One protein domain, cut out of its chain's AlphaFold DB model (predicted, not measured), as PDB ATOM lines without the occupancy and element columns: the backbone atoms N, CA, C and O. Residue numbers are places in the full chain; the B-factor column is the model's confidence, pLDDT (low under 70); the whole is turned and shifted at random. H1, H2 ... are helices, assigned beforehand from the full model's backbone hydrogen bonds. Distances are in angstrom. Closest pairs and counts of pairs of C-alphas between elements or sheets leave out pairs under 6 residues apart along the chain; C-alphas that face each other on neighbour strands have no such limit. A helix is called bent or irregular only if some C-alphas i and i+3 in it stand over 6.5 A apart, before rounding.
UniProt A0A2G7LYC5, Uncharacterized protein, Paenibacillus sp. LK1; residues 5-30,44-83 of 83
ATOM      1  N   TYR A   5     -47.026  -5.108 -31.109       78.75
ATOM      2  CA  TYR A   5     -45.651  -5.622 -31.192       78.75
ATOM      3  C   TYR A   5     -45.275  -6.620 -30.086       78.75
ATOM      4  O   TYR A   5     -44.736  -7.670 -30.430       78.75
ATOM      5  N   PRO A   6     -45.597  -6.398 -28.794       81.38
ATOM      6  CA  PRO A   6     -45.316  -7.409 -27.777       81.38
ATOM      7  C   PRO A   6     -46.154  -8.680 -27.975       81.38
ATOM      8  O   PRO A   6     -45.656  -9.772 -27.733       81.38
ATOM      9  N   VAL A   7     -47.392  -8.567 -28.471       86.06
ATOM     10  CA  VAL A   7     -48.254  -9.729 -28.754       86.06
ATOM     11  C   VAL A   7     -47.669 -10.570 -29.889       86.06
ATOM     12  O   VAL A   7     -47.562 -11.785 -29.754       86.06
ATOM     13  N   PHE A   8     -47.221  -9.936 -30.975       86.00
ATOM     14  CA  PHE A   8     -46.533 -10.627 -32.069       86.00
ATOM     15  C   PHE A   8     -45.192 -11.221 -31.628       86.00
ATOM     16  O   PHE A   8     -44.884 -12.346 -32.003       86.00
ATOM     17  N   GLY A   9     -44.441 -10.522 -30.770       85.69
ATOM     18  CA  GLY A   9     -43.213 -11.047 -30.174       85.69
ATOM     19  C   GLY A   9     -43.451 -12.334 -29.378       85.69
ATOM     20  O   GLY A   9     -42.747 -13.317 -29.586       85.69
ATOM     21  N   VAL A  10     -44.485 -12.366 -28.531       88.19
ATOM     22  CA  VAL A  10     -44.881 -13.570 -27.774       88.19
ATOM     23  C   VAL A  10     -45.358 -14.685 -28.705       88.19
ATOM     24  O   VAL A  10     -44.955 -15.832 -28.534       88.19
ATOM     25  N   LEU A  11     -46.170 -14.364 -29.718       89.94
ATOM     26  CA  LEU A  11     -46.630 -15.346 -30.705       89.94
ATOM     27  C   LEU A  11     -45.460 -15.982 -31.465       89.94
ATOM     28  O   LEU A  11     -45.464 -17.191 -31.691       89.94
ATOM     29  N   CYS A  12     -44.425 -15.205 -31.796       90.94
ATOM     30  CA  CYS A  12     -43.228 -15.731 -32.442       90.94
ATOM     31  C   CYS A  12     -42.438 -16.708 -31.553       90.94
ATOM     32  O   CYS A  12     -41.743 -17.570 -32.081       90.94
ATOM     33  N   LEU A  13     -42.557 -16.627 -30.225       91.06
ATOM     34  CA  LEU A  13     -41.883 -17.546 -29.300       91.06
ATOM     35  C   LEU A  13     -42.587 -18.902 -29.159       91.06
ATOM     36  O   LEU A  13     -41.958 -19.862 -28.718       91.06
ATOM     37  N   VAL A  14     -43.854 -19.020 -29.573       90.94
ATOM     38  CA  VAL A  14     -44.627 -20.268 -29.451       90.94
ATOM     39  C   VAL A  14     -43.961 -21.414 -30.215       90.94
ATOM     40  O   VAL A  14     -43.804 -22.505 -29.673       90.94
ATOM     41  N   TYR A  15     -43.518 -21.170 -31.449       88.25
ATOM     42  CA  TYR A  15     -42.894 -22.205 -32.278       88.25
ATOM     43  C   TYR A  15     -41.538 -22.702 -31.722       88.25
ATOM     44  O   TYR A  15     -41.369 -23.918 -31.594       88.25
ATOM     45  N   PRO A  16     -40.595 -21.826 -31.313       90.38
ATOM     46  CA  PRO A  16     -39.387 -22.235 -30.593       90.38
ATOM     47  C   PRO A  16     -39.667 -23.044 -29.320       90.38
ATOM     48  O   PRO A  16     -38.994 -24.041 -29.073       90.38
ATOM     49  N   ILE A  17     -40.678 -22.654 -28.532       90.88
ATOM     50  CA  ILE A  17     -41.055 -23.369 -27.302       90.88
ATOM     51  C   ILE A  17     -41.580 -24.773 -27.629       90.88
ATOM     52  O   ILE A  17     -41.135 -25.747 -27.027       90.88
ATOM     53  N   MET A  18     -42.470 -24.902 -28.616       87.62
ATOM     54  CA  MET A  18     -42.978 -26.205 -29.066       87.62
ATOM     55  C   MET A  18     -41.858 -27.101 -29.607       87.62
ATOM     56  O   MET A  18     -41.795 -28.284 -29.278       87.62
ATOM     57  N   SER A  19     -40.935 -26.521 -30.377       87.81
ATOM     58  CA  SER A  19     -39.755 -27.222 -30.897       87.81
ATOM     59  C   SER A  19     -38.854 -27.736 -29.773       87.81
ATOM     60  O   SER A  19     -38.331 -28.848 -29.847       87.81
ATOM     61  N   TRP A  20     -38.701 -26.954 -28.703       86.44
ATOM     62  CA  TRP A  20     -37.937 -27.358 -27.529       86.44
ATOM     63  C   TRP A  20     -38.629 -28.481 -26.745       86.44
ATOM     64  O   TRP A  20     -37.972 -29.452 -26.377       86.44
ATOM     65  N   ILE A  21     -39.948 -28.414 -26.546       87.31
ATOM     66  CA  ILE A  21     -40.713 -29.496 -25.899       87.31
ATOM     67  C   ILE A  21     -40.541 -30.812 -26.670       87.31
ATOM     68  O   ILE A  21     -40.277 -31.849 -26.063       87.31
ATOM     69  N   LEU A  22     -40.624 -30.767 -28.003       85.12
ATOM     70  CA  LEU A  22     -40.403 -31.934 -28.859       85.12
ATOM     71  C   LEU A  22     -38.961 -32.448 -28.780       85.12
ATOM     72  O   LEU A  22     -38.758 -33.657 -28.708       85.12
ATOM     73  N   TYR A  23     -37.965 -31.557 -28.720       83.94
ATOM     74  CA  TYR A  23     -36.567 -31.944 -28.509       83.94
ATOM     75  C   TYR A  23     -36.362 -32.651 -27.164       83.94
ATOM     76  O   TYR A  23     -35.710 -33.688 -27.117       83.94
ATOM     77  N   ILE A  24     -36.946 -32.127 -26.080       82.88
ATOM     78  CA  ILE A  24     -36.885 -32.745 -24.747       82.88
ATOM     79  C   ILE A  24     -37.562 -34.120 -24.767       82.88
ATOM     80  O   ILE A  24     -37.023 -35.070 -24.202       82.88
ATOM     81  N   ALA A  25     -38.731 -34.243 -25.398       79.06
ATOM     82  CA  ALA A  25     -39.441 -35.515 -25.513       79.06
ATOM     83  C   ALA A  25     -38.619 -36.547 -26.301       79.06
ATOM     84  O   ALA A  25     -38.459 -37.681 -25.850       79.06
ATOM     85  N   TYR A  26     -38.021 -36.129 -27.419       75.38
ATOM     86  CA  TYR A  26     -37.108 -36.954 -28.204       75.38
ATOM     87  C   TYR A  26     -35.867 -37.365 -27.393       75.38
ATOM     88  O   TYR A  26     -35.534 -38.547 -27.338       75.38
ATOM     89  N   SER A  27     -35.222 -36.431 -26.684       73.19
ATOM     90  CA  SER A  27     -34.001 -36.703 -25.913       73.19
ATOM     91  C   SER A  27     -34.233 -37.566 -24.671       73.19
ATOM     92  O   SER A  27     -33.321 -38.259 -24.233       73.19
ATOM     93  N   ASN A  28     -35.432 -37.501 -24.082       70.94
ATOM     94  CA  ASN A  28     -35.811 -38.299 -22.914       70.94
ATOM     95  C   ASN A  28     -36.486 -39.622 -23.279       70.94
ATOM     96  O   ASN A  28     -36.852 -40.355 -22.363       70.94
ATOM     97  N   SER A  29     -36.654 -39.942 -24.568       63.72
ATOM     98  CA  SER A  29     -37.106 -41.269 -24.988       63.72
ATOM     99  C   SER A  29     -36.102 -42.307 -24.456       63.72
ATOM    100  O   SER A  29     -34.951 -42.369 -24.904       63.72
ATOM    101  N   PRO A  30     -36.450 -43.086 -23.414       55.56
ATOM    102  CA  PRO A  30     -35.471 -43.948 -22.793       55.56
ATOM    103  C   PRO A  30     -35.271 -45.142 -23.720       55.56
ATOM    104  O   PRO A  30     -36.237 -45.755 -24.185       55.56
ATOM    105  N   LEU A  44     -41.898 -48.362 -32.077       75.00
ATOM    106  CA  LEU A  44     -43.038 -47.557 -32.531       75.00
ATOM    107  C   LEU A  44     -43.035 -46.150 -31.919       75.00
ATOM    108  O   LEU A  44     -43.252 -45.162 -32.617       75.00
ATOM    109  N   ASN A  45     -42.776 -46.059 -30.614       75.44
ATOM    110  CA  ASN A  45     -42.773 -44.791 -29.890       75.44
ATOM    111  C   ASN A  45     -41.579 -43.932 -30.328       75.44
ATOM    112  O   ASN A  45     -41.718 -42.745 -30.610       75.44
ATOM    113  N   ASN A  46     -40.414 -44.565 -30.484       73.38
ATOM    114  CA  ASN A  46     -39.208 -43.908 -30.969       73.38
ATOM    115  C   ASN A  46     -39.384 -43.413 -32.411       73.38
ATOM    116  O   ASN A  46     -39.034 -42.277 -32.723       73.38
ATOM    117  N   TRP A  47     -39.990 -44.226 -33.279       77.94
ATOM    118  CA  TRP A  47     -40.307 -43.842 -34.652       77.94
ATOM    119  C   TRP A  47     -41.289 -42.665 -34.710       77.94
ATOM    120  O   TRP A  47     -41.048 -41.720 -35.460       77.94
ATOM    121  N   LEU A  48     -42.343 -42.666 -33.886       80.00
ATOM    122  CA  LEU A  48     -43.302 -41.561 -33.797       80.00
ATOM    123  C   LEU A  48     -42.643 -40.256 -33.338       80.00
ATOM    124  O   LEU A  48     -42.833 -39.231 -33.988       80.00
ATOM    125  N   TYR A  49     -41.847 -40.281 -32.262       76.00
ATOM    126  CA  TYR A  49     -41.163 -39.079 -31.774       76.00
ATOM    127  C   TYR A  49     -40.128 -38.550 -32.765       76.00
ATOM    128  O   TYR A  49     -40.059 -37.342 -32.971       76.00
ATOM    129  N   THR A  50     -39.370 -39.439 -33.410       78.75
ATOM    130  CA  THR A  50     -38.374 -39.054 -34.424       78.75
ATOM    131  C   THR A  50     -39.055 -38.448 -35.648       78.75
ATOM    132  O   THR A  50     -38.694 -37.364 -36.085       78.75
ATOM    133  N   THR A  51     -40.117 -39.086 -36.147       80.75
ATOM    134  CA  THR A  51     -40.887 -38.586 -37.294       80.75
ATOM    135  C   THR A  51     -41.541 -37.243 -36.967       80.75
ATOM    136  O   THR A  51     -41.447 -36.299 -37.743       80.75
ATOM    137  N   ALA A  52     -42.172 -37.110 -35.799       79.44
ATOM    138  CA  ALA A  52     -42.750 -35.838 -35.383       79.44
ATOM    139  C   ALA A  52     -41.676 -34.742 -35.272       79.44
ATOM    140  O   ALA A  52     -41.896 -33.621 -35.724       79.44
ATOM    141  N   TYR A  53     -40.504 -35.055 -34.726       79.62
ATOM    142  CA  TYR A  53     -39.406 -34.098 -34.646       79.62
ATOM    143  C   TYR A  53     -38.922 -33.666 -36.037       79.62
ATOM    144  O   TYR A  53     -38.888 -32.472 -36.319       79.62
ATOM    145  N   ASP A  54     -38.649 -34.607 -36.939       79.75
ATOM    146  CA  ASP A  54     -38.092 -34.308 -38.264       79.75
ATOM    147  C   ASP A  54     -39.058 -33.523 -39.168       79.75
ATOM    148  O   ASP A  54     -38.629 -32.668 -39.946       79.75
ATOM    149  N   TYR A  55     -40.368 -33.773 -39.060       80.88
ATOM    150  CA  TYR A  55     -41.374 -33.065 -39.860       80.88
ATOM    151  C   TYR A  55     -41.809 -31.725 -39.256       80.88
ATOM    152  O   TYR A  55     -42.117 -30.797 -40.009       80.88
ATOM    153  N   PHE A  56     -41.862 -31.601 -37.924       78.06
ATOM    154  CA  PHE A  56     -42.385 -30.398 -37.264       78.06
ATOM    155  C   PHE A  56     -41.301 -29.452 -36.736       78.06
ATOM    156  O   PHE A  56     -41.588 -28.270 -36.550       78.06
ATOM    157  N   VAL A  57     -40.072 -29.927 -36.510       82.81
ATOM    158  CA  VAL A  57     -38.972 -29.127 -35.956       82.81
ATOM    159  C   VAL A  57     -37.926 -28.854 -37.026       82.81
ATOM    160  O   VAL A  57     -36.961 -29.587 -37.212       82.81
ATOM    161  N   ASN A  58     -38.079 -27.721 -37.708       85.06
ATOM    162  CA  ASN A  58     -37.042 -27.207 -38.596       85.06
ATOM    163  C   ASN A  58     -36.185 -26.155 -37.876       85.06
ATOM    164  O   ASN A  58     -36.667 -25.060 -37.568       85.06
ATOM    165  N   GLY A  59     -34.905 -26.466 -37.650       79.81
ATOM    166  CA  GLY A  59     -33.968 -25.580 -36.951       79.81
ATOM    167  C   GLY A  59     -33.794 -24.204 -37.610       79.81
ATOM    168  O   GLY A  59     -33.704 -23.199 -36.908       79.81
ATOM    169  N   GLY A  60     -33.841 -24.125 -38.945       85.50
ATOM    170  CA  GLY A  60     -33.795 -22.846 -39.662       85.50
ATOM    171  C   GLY A  60     -35.020 -21.974 -39.379       85.50
ATOM    172  O   GLY A  60     -34.899 -20.768 -39.162       85.50
ATOM    173  N   VAL A  61     -36.199 -22.593 -39.290       86.38
ATOM    174  CA  VAL A  61     -37.446 -21.899 -38.936       86.38
ATOM    175  C   VAL A  61     -37.410 -21.434 -37.476       86.38
ATOM    176  O   VAL A  61     -37.813 -20.310 -37.192       86.38
ATOM    177  N   VAL A  62     -36.846 -22.221 -36.550       89.06
ATOM    178  CA  VAL A  62     -36.707 -21.814 -35.135       89.06
ATOM    179  C   VAL A  62     -35.886 -20.528 -35.013       89.06
ATOM    180  O   VAL A  62     -36.300 -19.596 -34.322       89.06
ATOM    181  N   VAL A  63     -34.758 -20.442 -35.726       87.75
ATOM    182  CA  VAL A  63     -33.898 -19.248 -35.728       87.75
ATOM    183  C   VAL A  63     -34.635 -18.032 -36.292       87.75
ATOM    184  O   VAL A  63     -34.582 -16.959 -35.692       87.75
ATOM    185  N   LEU A  64     -35.372 -18.192 -37.395       90.69
ATOM    186  CA  LEU A  64     -36.169 -17.110 -37.984       90.69
ATOM    187  C   LEU A  64     -37.209 -16.557 -37.001       90.69
ATOM    188  O   LEU A  64     -37.345 -15.341 -36.866       90.69
ATOM    189  N   PHE A  65     -37.907 -17.434 -36.277       92.31
ATOM    190  CA  PHE A  65     -38.908 -17.035 -35.287       92.31
ATOM    191  C   PHE A  65     -38.293 -16.358 -34.051       92.31
ATOM    192  O   PHE A  65     -38.865 -15.395 -33.541       92.31
ATOM    193  N   LEU A  66     -37.105 -16.785 -33.608       92.25
ATOM    194  CA  LEU A  66     -36.366 -16.117 -32.528       92.25
ATOM    195  C   LEU A  66     -35.897 -14.715 -32.931       92.25
ATOM    196  O   LEU A  66     -36.058 -13.766 -32.163       92.25
ATOM    197  N   VAL A  67     -35.363 -14.564 -34.149       92.00
ATOM    198  CA  VAL A  67     -34.963 -13.256 -34.688       92.00
ATOM    199  C   VAL A  67     -36.180 -12.342 -34.822       92.00
ATOM    200  O   VAL A  67     -36.134 -11.196 -34.377       92.00
ATOM    201  N   ALA A  68     -37.293 -12.847 -35.362       89.69
ATOM    202  CA  ALA A  68     -38.536 -12.090 -35.477       89.69
ATOM    203  C   ALA A  68     -39.057 -11.630 -34.105       89.69
ATOM    204  O   ALA A  68     -39.382 -10.453 -33.942       89.69
ATOM    205  N   ALA A  69     -39.064 -12.512 -33.098       90.69
ATOM    206  CA  ALA A  69     -39.437 -12.152 -31.732       90.69
ATOM    207  C   ALA A  69     -38.544 -11.026 -31.185       90.69
ATOM    208  O   ALA A  69     -39.055 -10.022 -30.684       90.69
ATOM    209  N   GLY A  70     -37.221 -11.145 -31.347       88.00
ATOM    210  CA  GLY A  70     -36.258 -10.120 -30.941       88.00
ATOM    211  C   GLY A  70     -36.511  -8.763 -31.606       88.00
ATOM    212  O   GLY A  70     -36.519  -7.738 -30.926       88.00
ATOM    213  N   VAL A  71     -36.800  -8.751 -32.911       90.25
ATOM    214  CA  VAL A  71     -37.137  -7.530 -33.659       90.25
ATOM    215  C   VAL A  71     -38.438  -6.905 -33.148       90.25
ATOM    216  O   VAL A  71     -38.477  -5.697 -32.903       90.25
ATOM    217  N   PHE A  72     -39.489  -7.696 -32.925       89.50
ATOM    218  CA  PHE A  72     -40.763  -7.180 -32.413       89.50
ATOM    219  C   PHE A  72     -40.645  -6.619 -30.989       89.50
ATOM    220  O   PHE A  72     -41.195  -5.550 -30.708       89.50
ATOM    221  N   PHE A  73     -39.885  -7.269 -30.104       88.25
ATOM    222  CA  PHE A  73     -39.618  -6.737 -28.765       88.25
ATOM    223  C   PHE A  73     -38.747  -5.480 -28.805       88.25
ATOM    224  O   PHE A  73     -39.049  -4.513 -28.106       88.25
ATOM    225  N   TYR A  74     -37.720  -5.444 -29.656       87.62
ATOM    226  CA  TYR A  74     -36.884  -4.260 -29.838       87.62
ATOM    227  C   TYR A  74     -37.698  -3.052 -30.319       87.62
ATOM    228  O   TYR A  74     -37.591  -1.970 -29.743       87.62
ATOM    229  N   LEU A  75     -38.568  -3.239 -31.318       86.06
ATOM    230  CA  LEU A  75     -39.469  -2.187 -31.799       86.06
ATOM    231  C   LEU A  75     -40.450  -1.737 -30.709       86.06
ATOM    232  O   LEU A  75     -40.668  -0.538 -30.544       86.06
ATOM    233  N   SER A  76     -40.981  -2.673 -29.915       84.50
ATOM    234  CA  SER A  76     -41.841  -2.349 -28.772       84.50
ATOM    235  C   SER A  76     -41.124  -1.519 -27.702       84.50
ATOM    236  O   SER A  76     -41.759  -0.683 -27.061       84.50
ATOM    237  N   ILE A  77     -39.835  -1.775 -27.465       83.06
ATOM    238  CA  ILE A  77     -39.013  -1.044 -26.496       83.06
ATOM    239  C   ILE A  77     -38.674   0.336 -27.054       83.06
ATOM    240  O   ILE A  77     -38.950   1.336 -26.398       83.06
ATOM    241  N   LYS A  78     -38.150   0.413 -28.280       78.94
ATOM    242  CA  LYS A  78     -37.802   1.679 -28.936       78.94
ATOM    243  C   LYS A  78     -38.987   2.649 -28.948       78.94
ATOM    244  O   LYS A  78     -38.825   3.793 -28.539       78.94
ATOM    245  N   ASP A  79     -40.180   2.180 -29.310       68.50
ATOM    246  CA  ASP A  79     -41.394   3.007 -29.322       68.50
ATOM    247  C   ASP A  79     -41.817   3.498 -27.922       68.50
ATOM    248  O   ASP A  79     -42.536   4.490 -27.814       68.50
ATOM    249  N   LYS A  80     -41.386   2.826 -26.845       66.06
ATOM    250  CA  LYS A  80     -41.689   3.200 -25.454       66.06
ATOM    251  C   LYS A  80     -40.719   4.246 -24.888       66.06
ATOM    252  O   LYS A  80     -41.107   4.977 -23.982       66.06
ATOM    253  N   TYR A  81     -39.488   4.312 -25.402       61.81
ATOM    254  CA  TYR A  81     -38.418   5.191 -24.904       61.81
ATOM    255  C   TYR A  81     -38.147   6.428 -25.786       61.81
ATOM    256  O   TYR A  81     -37.273   7.214 -25.445       61.81
ATOM    257  N   GLN A  82     -38.881   6.640 -26.888       56.94
ATOM    258  CA  GLN A  82     -38.802   7.866 -27.710       56.94
ATOM    259  C   GLN A  82     -39.628   9.050 -27.149       56.94
ATOM    260  O   GLN A  82     -40.241   9.786 -27.922       56.94
ATOM    261  N   PHE A  83     -39.665   9.217 -25.825       46.62
ATOM    262  CA  PHE A  83     -40.168  10.446 -25.198       46.62
ATOM    263  C   PHE A  83     -39.091  11.529 -25.192       46.62
ATOM    264  O   PHE A  83     -37.923  11.182 -24.907       46.62
TER     265      PHE A  83
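This is residues 5 to 30 and 44 to 83 of the 83 residues of an uncharacterized protein of Paenibacillus sp. LK1 (UniProt A0A2G7LYC5). A thin rod of three helices, in which H2 and H3 follow one another along the length with a corner at their link, and H1 lies beside them, running the opposite way and bridging from H3 to H2, which it touches with its residues 19 to 26 alone. H2 makes one end of the rod and H3 the other. The printed part has 66 residues with three named helices, H1, H2 and H3 in chain order, and no named strand; its class is all helix. It is only just loose, close to extended, with a radius of gyration of the C-alphas of 15.8 A and spans of 58 by 18 by 14 A.

H1, residues 5 to 27, touches H3, residues 59 to 81, most closely at the C-alphas of Gly 9 and Ala 69, 4.2 A apart. Their lines stand at a shallow tilt of 31 degrees, opposite ways. With residues 19 to 26 alone, H1 touches H2, residues 44 to 56; the closest C-alphas are those of Tyr 26 and Tyr 49, 5.8 A apart. These two have a shallow tilt of 29 degrees, opposite ways. H2 and H3 are apart, though a tight link of 2 residues joins them. In H2 every O i to N i+4 pair is within hydrogen-bond range; in H1 it is 16 of 19 and in H3 18 of 19.

H1 begins at C-alpha 5, (-45.651, -5.622, -31.192), and measures 33.6 A. It is neither bent nor irregular, but only just: C-alphas 12 and 15 are 6.5 A apart. H3 measures 33.3 A and ends at C-alpha 81, (-38.418, 5.191, -24.904). The shorter H2 begins at C-alpha 44, (-43.038, -47.557, -32.531).

The two C-alphas farthest apart, those of Leu 44 and Phe 83, are 58.5 A apart. Residues 31 to 43 are not printed, and C-alphas 30 and 44 are 12.8 A apart across this cut, which lies in the link from H1 to H2. The mean pLDDT of the printed part is 81.7; residues 29 to 30 and 79 to 83 are under 70.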